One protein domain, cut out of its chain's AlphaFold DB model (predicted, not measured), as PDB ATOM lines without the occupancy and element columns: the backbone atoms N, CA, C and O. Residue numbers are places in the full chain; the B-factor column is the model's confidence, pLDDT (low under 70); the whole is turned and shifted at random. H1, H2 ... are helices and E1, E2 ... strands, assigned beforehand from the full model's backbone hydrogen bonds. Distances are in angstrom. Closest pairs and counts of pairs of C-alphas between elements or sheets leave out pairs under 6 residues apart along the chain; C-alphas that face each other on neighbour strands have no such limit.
ATOM      1  N   LYS A  14      36.144 -49.942  -4.462       56.94
ATOM      2  CA  LYS A  14      35.597 -48.587  -4.311       56.94
ATOM      3  C   LYS A  14      35.081 -47.962  -5.628       56.94
ATOM      4  O   LYS A  14      34.269 -47.044  -5.575       56.94
ATOM      5  N   PHE A  15      35.525 -48.420  -6.803       57.53
ATOM      6  CA  PHE A  15      35.099 -47.918  -8.118       57.53
ATOM      7  C   PHE A  15      33.773 -48.502  -8.585       57.53
ATOM      8  O   PHE A  15      32.950 -47.760  -9.113       57.53
ATOM      9  N   ALA A  16      33.529 -49.779  -8.299       62.25
ATOM     10  CA  ALA A  16      32.295 -50.462  -8.670       62.25
ATOM     11  C   ALA A  16      31.102 -50.145  -7.751       62.25
ATOM     12  O   ALA A  16      29.974 -50.503  -8.069       62.25
ATOM     13  N   THR A  17      31.340 -49.525  -6.593       68.25
ATOM     14  CA  THR A  17      30.345 -49.410  -5.510       68.25
ATOM     15  C   THR A  17      29.706 -48.031  -5.385       68.25
ATOM     16  O   THR A  17      28.770 -47.869  -4.607       68.25
ATOM     17  N   LYS A  18      30.195 -47.023  -6.116       76.50
ATOM     18  CA  LYS A  18      29.714 -45.640  -5.998       76.50
ATOM     19  C   LYS A  18      29.482 -45.020  -7.368       76.50
ATOM     20  O   LYS A  18      30.287 -45.213  -8.277       76.50
ATOM     21  N   ASN A  19      28.411 -44.235  -7.479       81.62
ATOM     22  CA  ASN A  19      28.165 -43.395  -8.647       81.62
ATOM     23  C   ASN A  19      29.277 -42.358  -8.776       81.62
ATOM     24  O   ASN A  19      29.741 -41.791  -7.782       81.62
ATOM     25  N   ARG A  20      29.708 -42.125 -10.010       83.56
ATOM     26  CA  ARG A  20      30.838 -41.254 -10.318       83.56
ATOM     27  C   ARG A  20      30.383 -40.092 -11.159       83.56
ATOM     28  O   ARG A  20      29.427 -40.202 -11.920       83.56
ATOM     29  N   LEU A  21      31.051 -38.971 -10.972       88.94
ATOM     30  CA  LEU A  21      30.834 -37.781 -11.763       88.94
ATOM     31  C   LEU A  21      32.088 -37.551 -12.592       88.94
ATOM     32  O   LEU A  21      33.183 -37.527 -12.033       88.94
ATOM     33  N   ILE A  22      31.929 -37.416 -13.905       88.81
ATOM     34  CA  ILE A  22      33.007 -36.937 -14.763       88.81
ATOM     35  C   ILE A  22      32.851 -35.434 -14.901       88.81
ATOM     36  O   ILE A  22      31.834 -34.959 -15.402       88.81
ATOM     37  N   ILE A  23      33.879 -34.708 -14.479       88.50
ATOM     38  CA  ILE A  23      34.013 -33.275 -14.708       88.50
ATOM     39  C   ILE A  23      35.110 -33.101 -15.757       88.50
ATOM     40  O   ILE A  23      36.189 -33.680 -15.647       88.50
ATOM     41  N   THR A  24      34.785 -32.361 -16.801       86.44
ATOM     42  CA  THR A  24      35.645 -32.007 -17.932       86.44
ATOM     43  C   THR A  24      35.857 -30.496 -17.952       86.44
ATOM     44  O   THR A  24      35.099 -29.763 -17.323       86.44
ATOM     45  N   GLU A  25      36.826 -30.018 -18.726       82.00
ATOM     46  CA  GLU A  25      37.045 -28.580 -18.968       82.00
ATOM     47  C   GLU A  25      35.814 -27.863 -19.549       82.00
ATOM     48  O   GLU A  25      35.572 -26.698 -19.267       82.00
ATOM     49  N   LEU A  26      34.982 -28.583 -20.305       78.06
ATOM     50  CA  LEU A  26      33.754 -28.056 -20.903       78.06
ATOM     51  C   LEU A  26      32.550 -28.118 -19.952       78.06
ATOM     52  O   LEU A  26      31.430 -27.797 -20.349       78.06
ATOM     53  N   SER A  27      32.742 -28.607 -18.724       83.06
ATOM     54  CA  SER A  27      31.649 -28.780 -17.772       83.06
ATOM     55  C   SER A  27      31.163 -27.436 -17.268       83.06
ATOM     56  O   SER A  27      31.915 -26.666 -16.680       83.06
ATOM     57  N   LYS A  28      29.867 -27.195 -17.439       81.56
ATOM     58  CA  LYS A  28      29.206 -25.986 -16.970       81.56
ATOM     59  C   LYS A  28      28.333 -26.316 -15.774       81.56
ATOM     60  O   LYS A  28      27.593 -27.299 -15.790       81.56
ATOM     61  N   ILE A  29      28.423 -25.508 -14.724       81.12
ATOM     62  CA  ILE A  29      27.661 -25.716 -13.492       81.12
ATOM     63  C   ILE A  29      26.751 -24.513 -13.278       81.12
ATOM     64  O   ILE A  29      27.110 -23.366 -13.540       81.12
ATOM     65  N   TYR A  30      25.531 -24.783 -12.825       80.12
ATOM     66  CA  TYR A  30      24.572 -23.736 -12.506       80.12
ATOM     67  C   TYR A  30      25.115 -22.831 -11.396       80.12
ATOM     68  O   TYR A  30      25.587 -23.324 -10.373       80.12
ATOM     69  N   SER A  31      24.975 -21.513 -11.554       79.44
ATOM     70  CA  SER A  31      25.456 -20.482 -10.612       79.44
ATOM     71  C   SER A  31      24.969 -20.666  -9.162       79.44
ATOM     72  O   SER A  31      25.609 -20.222  -8.203       79.44
ATOM     73  N   ASN A  32      23.867 -21.397  -8.969       83.44
ATOM     74  CA  ASN A  32      23.334 -21.760  -7.658       83.44
ATOM     75  C   ASN A  32      24.290 -22.629  -6.814       83.44
ATOM     76  O   ASN A  32      24.099 -22.710  -5.596       83.44
ATOM     77  N   TYR A  33      25.339 -23.229  -7.392       87.88
ATOM     78  CA  TYR A  33      26.297 -24.055  -6.652       87.88
ATOM     79  C   TYR A  33      26.951 -23.305  -5.487       87.88
ATOM     80  O   TYR A  33      27.120 -23.877  -4.407       87.88
ATOM     81  N   LYS A  34      27.231 -22.003  -5.658       89.25
ATOM     82  CA  LYS A  34      27.805 -21.137  -4.616       89.25
ATOM     83  C   LYS A  34      26.906 -21.086  -3.381       89.25
ATOM     84  O   LYS A  34      27.394 -21.163  -2.252       89.25
ATOM     85  N   THR A  35      25.587 -21.024  -3.577       90.88
ATOM     86  CA  THR A  35      24.614 -20.999  -2.471       90.88
ATOM     87  C   THR A  35      24.612 -22.315  -1.688       90.88
ATOM     88  O   THR A  35      24.562 -22.312  -0.457       90.88
ATOM     89  N   ILE A  36      24.748 -23.448  -2.384       89.19
ATOM     90  CA  ILE A  36      24.803 -24.781  -1.773       89.19
ATOM     91  C   ILE A  36      26.129 -24.985  -1.034       89.19
ATOM     92  O   ILE A  36      26.132 -25.513   0.080       89.19
ATOM     93  N   ALA A  37      27.242 -24.538  -1.620       87.88
ATOM     94  CA  ALA A  37      28.573 -24.648  -1.036       87.88
ATOM     95  C   ALA A  37      28.709 -23.825   0.256       87.88
ATOM     96  O   ALA A  37      29.211 -24.342   1.259       87.88
ATOM     97  N   ARG A  38      28.201 -22.583   0.260       92.25
ATOM     98  CA  ARG A  38      28.259 -21.668   1.415       92.25
ATOM     99  C   ARG A  38      27.311 -22.057   2.548       92.25
ATOM    100  O   ARG A  38      27.618 -21.803   3.707       92.25
ATOM    101  N   LYS A  39      26.174 -22.695   2.249       94.56
ATOM    102  CA  LYS A  39      25.207 -23.088   3.285       94.56
ATOM    103  C   LYS A  39      25.832 -24.123   4.242       94.56
ATOM    104  O   LYS A  39      26.323 -25.160   3.777       94.56
ATOM    105  N   PRO A  40      25.805 -23.900   5.571       94.31
ATOM    106  CA  PRO A  40      26.272 -24.893   6.532       94.31
ATOM    107  C   PRO A  40      25.326 -26.098   6.489       94.31
ATOM    108  O   PRO A  40      24.135 -25.998   6.774       94.31
ATOM    109  N   GLN A  41      25.847 -27.234   6.036       94.62
ATOM    110  CA  GLN A  41      25.138 -28.508   5.944       94.62
ATOM    111  C   GLN A  41      26.122 -29.636   6.249       94.62
ATOM    112  O   GLN A  41      27.309 -29.485   5.943       94.62
ATOM    113  N   PRO A  42      25.640 -30.780   6.765       96.50
ATOM    114  CA  PRO A  42      26.457 -31.979   6.883       96.50
ATOM    115  C   PRO A  42      27.106 -32.330   5.542       96.50
ATOM    116  O   PRO A  42      26.448 -32.281   4.499       96.50
ATOM    117  N   VAL A  43      28.384 -32.715   5.572       86.81
ATOM    118  CA  VAL A  43      29.204 -32.966   4.372       86.81
ATOM    119  C   VAL A  43      28.508 -33.923   3.402       86.81
ATOM    120  O   VAL A  43      28.393 -33.627   2.215       86.81
ATOM    121  N   ALA A  44      27.940 -35.021   3.907       87.31
ATOM    122  CA  ALA A  44      27.230 -35.999   3.083       87.31
ATOM    123  C   ALA A  44      26.006 -35.408   2.354       87.31
ATOM    124  O   ALA A  44      25.783 -35.701   1.179       87.31
ATOM    125  N   ALA A  45      25.220 -34.558   3.023       91.88
ATOM    126  CA  ALA A  45      24.062 -33.898   2.419       91.88
ATOM    127  C   ALA A  45      24.492 -32.843   1.389       91.88
ATOM    128  O   ALA A  45      23.894 -32.751   0.315       91.88
ATOM    129  N   LYS A  46      25.564 -32.098   1.689       90.56
ATOM    130  CA  LYS A  46      26.143 -31.102   0.783       90.56
ATOM    131  C   LYS A  46      26.654 -31.751  -0.506       90.56
ATOM    132  O   LYS A  46      26.290 -31.300  -1.586       90.56
ATOM    133  N   ILE A  47      27.404 -32.852  -0.402       87.25
ATOM    134  CA  ILE A  47      27.906 -33.604  -1.565       87.25
ATOM    135  C   ILE A  47      26.751 -34.112  -2.433       87.25
ATOM    136  O   ILE A  47      26.804 -33.958  -3.649       87.25
ATOM    137  N   ARG A  48      25.681 -34.664  -1.841       90.31
ATOM    138  CA  ARG A  48      24.504 -35.114  -2.611       90.31
ATOM    139  C   ARG A  48      23.871 -33.974  -3.408       90.31
ATOM    140  O   ARG A  48      23.549 -34.171  -4.573       90.31
ATOM    141  N   LYS A  49      23.719 -32.792  -2.803       91.25
ATOM    142  CA  LYS A  49      23.169 -31.618  -3.497       91.25
ATOM    143  C   LYS A  49      24.087 -31.120  -4.603       91.25
ATOM    144  O   LYS A  49      23.596 -30.826  -5.680       91.25
ATOM    145  N   LEU A  50      25.399 -31.074  -4.366       89.19
ATOM    146  CA  LEU A  50      26.369 -30.717  -5.404       89.19
ATOM    147  C   LEU A  50      26.318 -31.704  -6.576       89.19
ATOM    148  O   LEU A  50      26.316 -31.281  -7.723       89.19
ATOM    149  N   TYR A  51      26.192 -33.004  -6.300       89.31
ATOM    150  CA  TYR A  51      26.069 -34.035  -7.332       89.31
ATOM    151  C   TYR A  51      24.815 -33.846  -8.205       89.31
ATOM    152  O   TYR A  51      24.859 -34.085  -9.408       89.31
ATOM    153  N   GLN A  52      23.712 -33.374  -7.616       90.44
ATOM    154  CA  GLN A  52      22.458 -33.088  -8.326       90.44
ATOM    155  C   GLN A  52      22.527 -31.862  -9.245       90.44
ATOM    156  O   GLN A  52      21.664 -31.717 -10.106       90.44
ATOM    157  N   LEU A  53      23.523 -30.985  -9.083       89.94
ATOM    158  CA  LEU A  53      23.683 -29.813  -9.951       89.94
ATOM    159  C   LEU A  53      24.181 -30.173 -11.343       89.94
ATOM    160  O   LEU A  53      23.960 -29.419 -12.288       89.94
ATOM    161  N   PHE A  54      24.860 -31.306 -11.473       88.62
ATOM    162  CA  PHE A  54      25.383 -31.741 -12.751       88.62
ATOM    163  C   PHE A  54      24.304 -32.471 -13.548       88.62
ATOM    164  O   PHE A  54      23.650 -33.374 -13.007       88.62
ATOM    165  N   PRO A  55      24.156 -32.156 -14.848       89.62
ATOM    166  CA  PRO A  55      23.250 -32.892 -15.710       89.62
ATOM    167  C   PRO A  55      23.565 -34.399 -15.716       89.62
ATOM    168  O   PRO A  55      24.733 -34.789 -15.588       89.62
ATOM    169  N   PRO A  56      22.563 -35.271 -15.945       90.50
ATOM    170  CA  PRO A  56      22.753 -36.724 -15.934       90.50
ATOM    171  C   PRO A  56      23.838 -37.238 -16.892       90.50
ATOM    172  O   PRO A  56      24.399 -38.309 -16.667       90.50
ATOM    173  N   VAL A  57      24.180 -36.478 -17.940       92.31
ATOM    174  CA  VAL A  57      25.248 -36.837 -18.890       92.31
ATOM    175  C   VAL A  57      26.614 -37.010 -18.207       92.31
ATOM    176  O   VAL A  57      27.364 -37.909 -18.592       92.31
ATOM    177  N   HIS A  58      26.891 -36.248 -17.142       91.81
ATOM    178  CA  HIS A  58      28.123 -36.347 -16.346       91.81
ATOM    179  C   HIS A  58      28.162 -37.558 -15.421       91.81
ATOM    180  O   HIS A  58      29.224 -37.926 -14.914       91.81
ATOM    181  N   GLN A  59      27.005 -38.154 -15.152       90.81
ATOM    182  CA  GLN A  59      26.887 -39.229 -14.188       90.81
ATOM    183  C   GLN A  59      27.231 -40.559 -14.861       90.81
ATOM    184  O   GLN A  59      26.724 -40.915 -15.935       90.81
ATOM    185  N   ILE A  60      28.119 -41.304 -14.211       88.38
ATOM    186  CA  ILE A  60      28.421 -42.695 -14.525       88.38
ATOM    187  C   ILE A  60      27.846 -43.544 -13.403       88.38
ATOM    188  O   ILE A  60      28.243 -43.419 -12.239       88.38
ATOM    189  N   GLY A  61      26.887 -44.391 -13.774       84.94
ATOM    190  CA  GLY A  61      26.282 -45.349 -12.861       84.94
ATOM    191  C   GLY A  61      27.293 -46.379 -12.365       84.94
ATOM    192  O   GLY A  61      28.329 -46.621 -12.990       84.94
ATOM    193  N   PHE A  62      26.977 -46.997 -11.232       82.50
ATOM    194  CA  PHE A  62      27.758 -48.108 -10.708       82.50
ATOM    195  C   PHE A  62      27.782 -49.256 -11.728       82.50
ATOM    196  O   PHE A  62      26.749 -49.776 -12.149       82.50
ATOM    197  N   ARG A  63      28.980 -49.649 -12.153       83.50
ATOM    198  CA  ARG A  63      29.167 -50.796 -13.036       83.50
ATOM    199  C   ARG A  63      30.495 -51.463 -12.720       83.50
ATOM    200  O   ARG A  63      31.497 -50.790 -12.483       83.50
ATOM    201  N   LYS A  64      30.485 -52.794 -12.700       83.00
ATOM    202  CA  LYS A  64      31.706 -53.600 -12.706       83.00
ATOM    203  C   LYS A  64      32.172 -53.718 -14.153       83.00
ATOM    204  O   LYS A  64      31.378 -54.104 -15.008       83.00
ATOM    205  N   TYR A  65      33.423 -53.362 -14.409       82.56
ATOM    206  CA  TYR A  65      34.054 -53.524 -15.716       82.56
ATOM    207  C   TYR A  65      34.869 -54.813 -15.715       82.56
ATOM    208  O   TYR A  65      35.493 -55.135 -14.704       82.56
ATOM    209  N   ALA A  66      34.851 -55.541 -16.829       84.50
ATOM    210  CA  ALA A  66      35.603 -56.783 -16.975       84.50
ATOM    211  C   ALA A  66      37.115 -56.529 -17.082       84.50
ATOM    212  O   ALA A  66      37.914 -57.372 -16.688       84.50
ATOM    213  N   SER A  67      37.517 -55.360 -17.591       84.94
ATOM    214  CA  SER A  67      38.917 -54.939 -17.718       84.94
ATOM    215  C   SER A  67      39.050 -53.413 -17.684       84.94
ATOM    216  O   SER A  67      38.068 -52.690 -17.890       84.94
ATOM    217  N   MET A  68      40.265 -52.882 -17.485       77.62
ATOM    218  CA  MET A  68      40.458 -51.428 -17.611       77.62
ATOM    219  C   MET A  68      40.308 -50.899 -19.020       77.62
ATOM    220  O   MET A  68      39.898 -49.752 -19.175       77.62
ATOM    221  N   ALA A  69      40.574 -51.712 -20.039       85.06
ATOM    222  CA  ALA A  69      40.289 -51.318 -21.409       85.06
ATOM    223  C   ALA A  69      38.788 -51.029 -21.587       85.06
ATOM    224  O   ALA A  69      38.426 -50.002 -22.159       85.06
ATOM    225  N   GLU A  70      37.907 -51.875 -21.037       86.81
ATOM    226  CA  GLU A  70      36.458 -51.641 -21.064       86.81
ATOM    227  C   GLU A  70      36.074 -50.377 -20.286       86.81
ATOM    228  O   GLU A  70      35.331 -49.535 -20.793       86.81
ATOM    229  N   MET A  71      36.630 -50.202 -19.086       85.56
ATOM    230  CA  MET A  71      36.386 -49.012 -18.276       85.56
ATOM    231  C   MET A  71      36.784 -47.733 -19.028       85.56
ATOM    232  O   MET A  71      35.984 -46.807 -19.137       85.56
ATOM    233  N   TYR A  72      37.991 -47.677 -19.596       87.00
ATOM    234  CA  TYR A  72      38.445 -46.513 -20.357       87.00
ATOM    235  C   TYR A  72      37.621 -46.273 -21.618       87.00
ATOM    236  O   TYR A  72      37.381 -45.116 -21.963       87.00
ATOM    237  N   ARG A  73      37.154 -47.329 -22.294       90.25
ATOM    238  CA  ARG A  73      36.223 -47.186 -23.422       90.25
ATOM    239  C   ARG A  73      34.938 -46.491 -22.985       90.25
ATOM    240  O   ARG A  73      34.508 -45.556 -23.658       90.25
ATOM    241  N   GLU A  74      34.371 -46.879 -21.847       90.62
ATOM    242  CA  GLU A  74      33.169 -46.240 -21.305       90.62
ATOM    243  C   GLU A  74      33.433 -44.808 -20.818       90.62
ATOM    244  O   GLU A  74      32.636 -43.919 -21.118       90.62
ATOM    245  N   LEU A  75      34.580 -44.526 -20.182       89.56
ATOM    246  CA  LEU A  75      34.969 -43.150 -19.842       89.56
ATOM    247  C   LEU A  75      35.104 -42.269 -21.090       89.56
ATOM    248  O   LEU A  75      34.560 -41.168 -21.113       89.56
ATOM    249  N   ARG A  76      35.786 -42.738 -22.142       91.69
ATOM    250  CA  ARG A  76      35.944 -41.989 -23.404       91.69
ATOM    251  C   ARG A  76      34.603 -41.767 -24.096       91.69
ATOM    252  O   ARG A  76      34.339 -40.672 -24.589       91.69
ATOM    253  N   LYS A  77      33.735 -42.782 -24.111       94.00
ATOM    254  CA  LYS A  77      32.368 -42.676 -24.635       94.00
ATOM    255  C   LYS A  77      31.569 -41.620 -23.869       94.00
ATOM    256  O   LYS A  77      30.900 -40.794 -24.485       94.00
ATOM    257  N   LYS A  78      31.682 -41.606 -22.540       92.88
ATOM    258  CA  LYS A  78      31.046 -40.604 -21.678       92.88
ATOM    259  C   LYS A  78      31.605 -39.204 -21.887       92.88
ATOM    260  O   LYS A  78      30.816 -38.278 -22.011       92.88
ATOM    261  N   TYR A  79      32.922 -39.055 -22.001       92.50
ATOM    262  CA  TYR A  79      33.558 -37.783 -22.341       92.50
ATOM    263  C   TYR A  79      32.995 -37.219 -23.651       92.50
ATOM    264  O   TYR A  79      32.497 -36.099 -23.664       92.50
ATOM    265  N   LYS A  80      32.944 -38.029 -24.720       93.69
ATOM    266  CA  LYS A  80      32.337 -37.618 -25.997       93.69
ATOM    267  C   LYS A  80      30.876 -37.190 -25.835       93.69
ATOM    268  O   LYS A  80      30.489 -36.161 -26.377       93.69
ATOM    269  N   ALA A  81      30.085 -37.938 -25.064       92.38
ATOM    270  CA  ALA A  81      28.688 -37.592 -24.797       92.38
ATOM    271  C   ALA A  81      28.542 -36.247 -24.063       92.38
ATOM    272  O   ALA A  81      27.649 -35.472 -24.394       92.38
ATOM    273  N   ILE A  82      29.426 -35.954 -23.104       90.62
ATOM    274  CA  ILE A  82      29.467 -34.664 -22.399       90.62
ATOM    275  C   ILE A  82      29.808 -33.536 -23.379       90.62
ATOM    276  O   ILE A  82      29.093 -32.539 -23.423       90.62
ATOM    277  N   CYS A  83      30.853 -33.706 -24.196       89.50
ATOM    278  CA  CYS A  83      31.246 -32.703 -25.187       89.50
ATOM    279  C   CYS A  83      30.108 -32.416 -26.174       89.50
ATOM    280  O   CYS A  83      29.781 -31.259 -26.420       89.50
ATOM    281  N   MET A  84      29.451 -33.460 -26.689       91.31
ATOM    282  CA  MET A  84      28.294 -33.301 -27.573       91.31
ATOM    283  C   MET A  84      27.139 -32.576 -26.876       91.31
ATOM    284  O   MET A  84      26.574 -31.657 -27.456       91.31
ATOM    285  N   ALA A  85      26.817 -32.924 -25.626       90.38
ATOM    286  CA  ALA A  85      25.717 -32.294 -24.898       90.38
ATOM    287  C   ALA A  85      25.885 -30.771 -24.768       90.38
ATOM    288  O   ALA A  85      24.915 -30.045 -24.972       90.38
ATOM    289  N   TYR A  86      27.102 -30.290 -24.490       85.19
ATOM    290  CA  TYR A  86      27.367 -28.851 -24.377       85.19
ATOM    291  C   TYR A  86      27.578 -28.137 -25.710       85.19
ATOM    292  O   TYR A  86      27.277 -26.948 -25.801       85.19
ATOM    293  N   ASN A  87      28.069 -28.837 -26.736       85.75
ATOM    294  CA  ASN A  87      28.245 -28.261 -28.070       85.75
ATOM    295  C   ASN A  87      26.917 -28.158 -28.836       85.75
ATOM    296  O   ASN A  87      26.743 -27.247 -29.635       85.75
ATOM    297  N   THR A  88      25.968 -29.067 -28.596       83.81
ATOM    298  CA  THR A  88      24.647 -29.050 -29.247       83.81
ATOM    299  C   THR A  88      23.662 -28.099 -28.557       83.81
ATOM    300  O   THR A  88      22.732 -27.598 -29.190       83.81
ATOM    301  N   SER A  89      23.844 -27.804 -27.266       68.25
ATOM    302  CA  SER A  89      22.970 -26.888 -26.527       68.25
ATOM    303  C   SER A  89      23.283 -25.414 -26.844       68.25
ATOM    304  O   SER A  89      23.962 -24.736 -26.073       68.25
ATOM    305  N   ASN A  90      22.761 -24.894 -27.961       63.00
ATOM    306  CA  ASN A  90      22.859 -23.468 -28.328       63.00
ATOM    307  C   ASN A  90      22.060 -22.524 -27.405       63.00
ATOM    308  O   ASN A  90      22.290 -21.318 -27.405       63.00
TER     309      ASN A  90
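What this domain is: This is residues 14 to 90 of the 320 residues of an uncharacterized protein of Anopheles maculatus (UniProt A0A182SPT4). A long helix, H3, makes one side of a flat, loose model, and a short helical hairpin of H1 and H2 makes the other side, with no helix touching H3. Between the two sides lie parts of two long stretches with no named element, residues 14 to 27 and residues 54 to 67, which pair briefly as strands do at residues 20 to 21 and 59 to 60; residues 39 to 45, at the turn of the hairpin, stick out. The printed part has 77 residues, with one named strand and three named helices in the order E1, H1, H2, H3, and its class is mostly helix. It is loose, with a radius of gyration of the C-alphas of 14.3 A, and the C-alphas span 41 by 36 by 16 A.

Where its parts are: The longest helix, H3, holds residues 68 to 88 and measures 29.8 A from C-alpha 68 at (40.458, -51.428, -17.611) to C-alpha 88 at (24.647, -29.050, -29.247). H2 holds residues 43 to 53 and is 15.7 A long. H1 holds residues 33 to 38 and is 8.6 A long. The strand E1, residues 28 to 30, is 6.8 A long and begins at C-alpha 28, at (29.206, -25.986, -16.970).

How they stand to each other: H3 is apart from H1 and from H2. H3 and E1 are only just apart, their closest C-alphas being 8.2 A from each other. The short pairing of residues 20 to 21 with residues 59 to 60 is antiparallel. H1 and H2 form a helical hairpin and touch, their closest C-alphas being those of Tyr 33 and Leu 50, 6.8 A apart. They run opposite ways at a shallow tilt of 15 degrees. E1 pairs with no named strand. Its closest C-alpha pair with H2 is that of Tyr 30 and Leu 53, at 6.7 A. E1 and H1 meet only through their link. In H1, H2 and H3, every O i to N i+4 pair is within hydrogen-bond range.

The domain as a whole: The two C-alphas farthest apart in the domain, those of Pro 40 and Ala 69, are 40.9 A apart. The C-alphas of Lys 14 and Asn 90, the first and last printed residues, are 37.0 A apart. The printed part has no cut. The links from E1 to H1 and from H1 to H2 are tight, while the link from H2 to H3 is long, with 14 residues. Residues 39 to 45, of which 43 to 45 belong to H2, stand free. The mean pLDDT of the printed part is 85.8, and it is under 70 in residues 14 to 17 and 89 to 90.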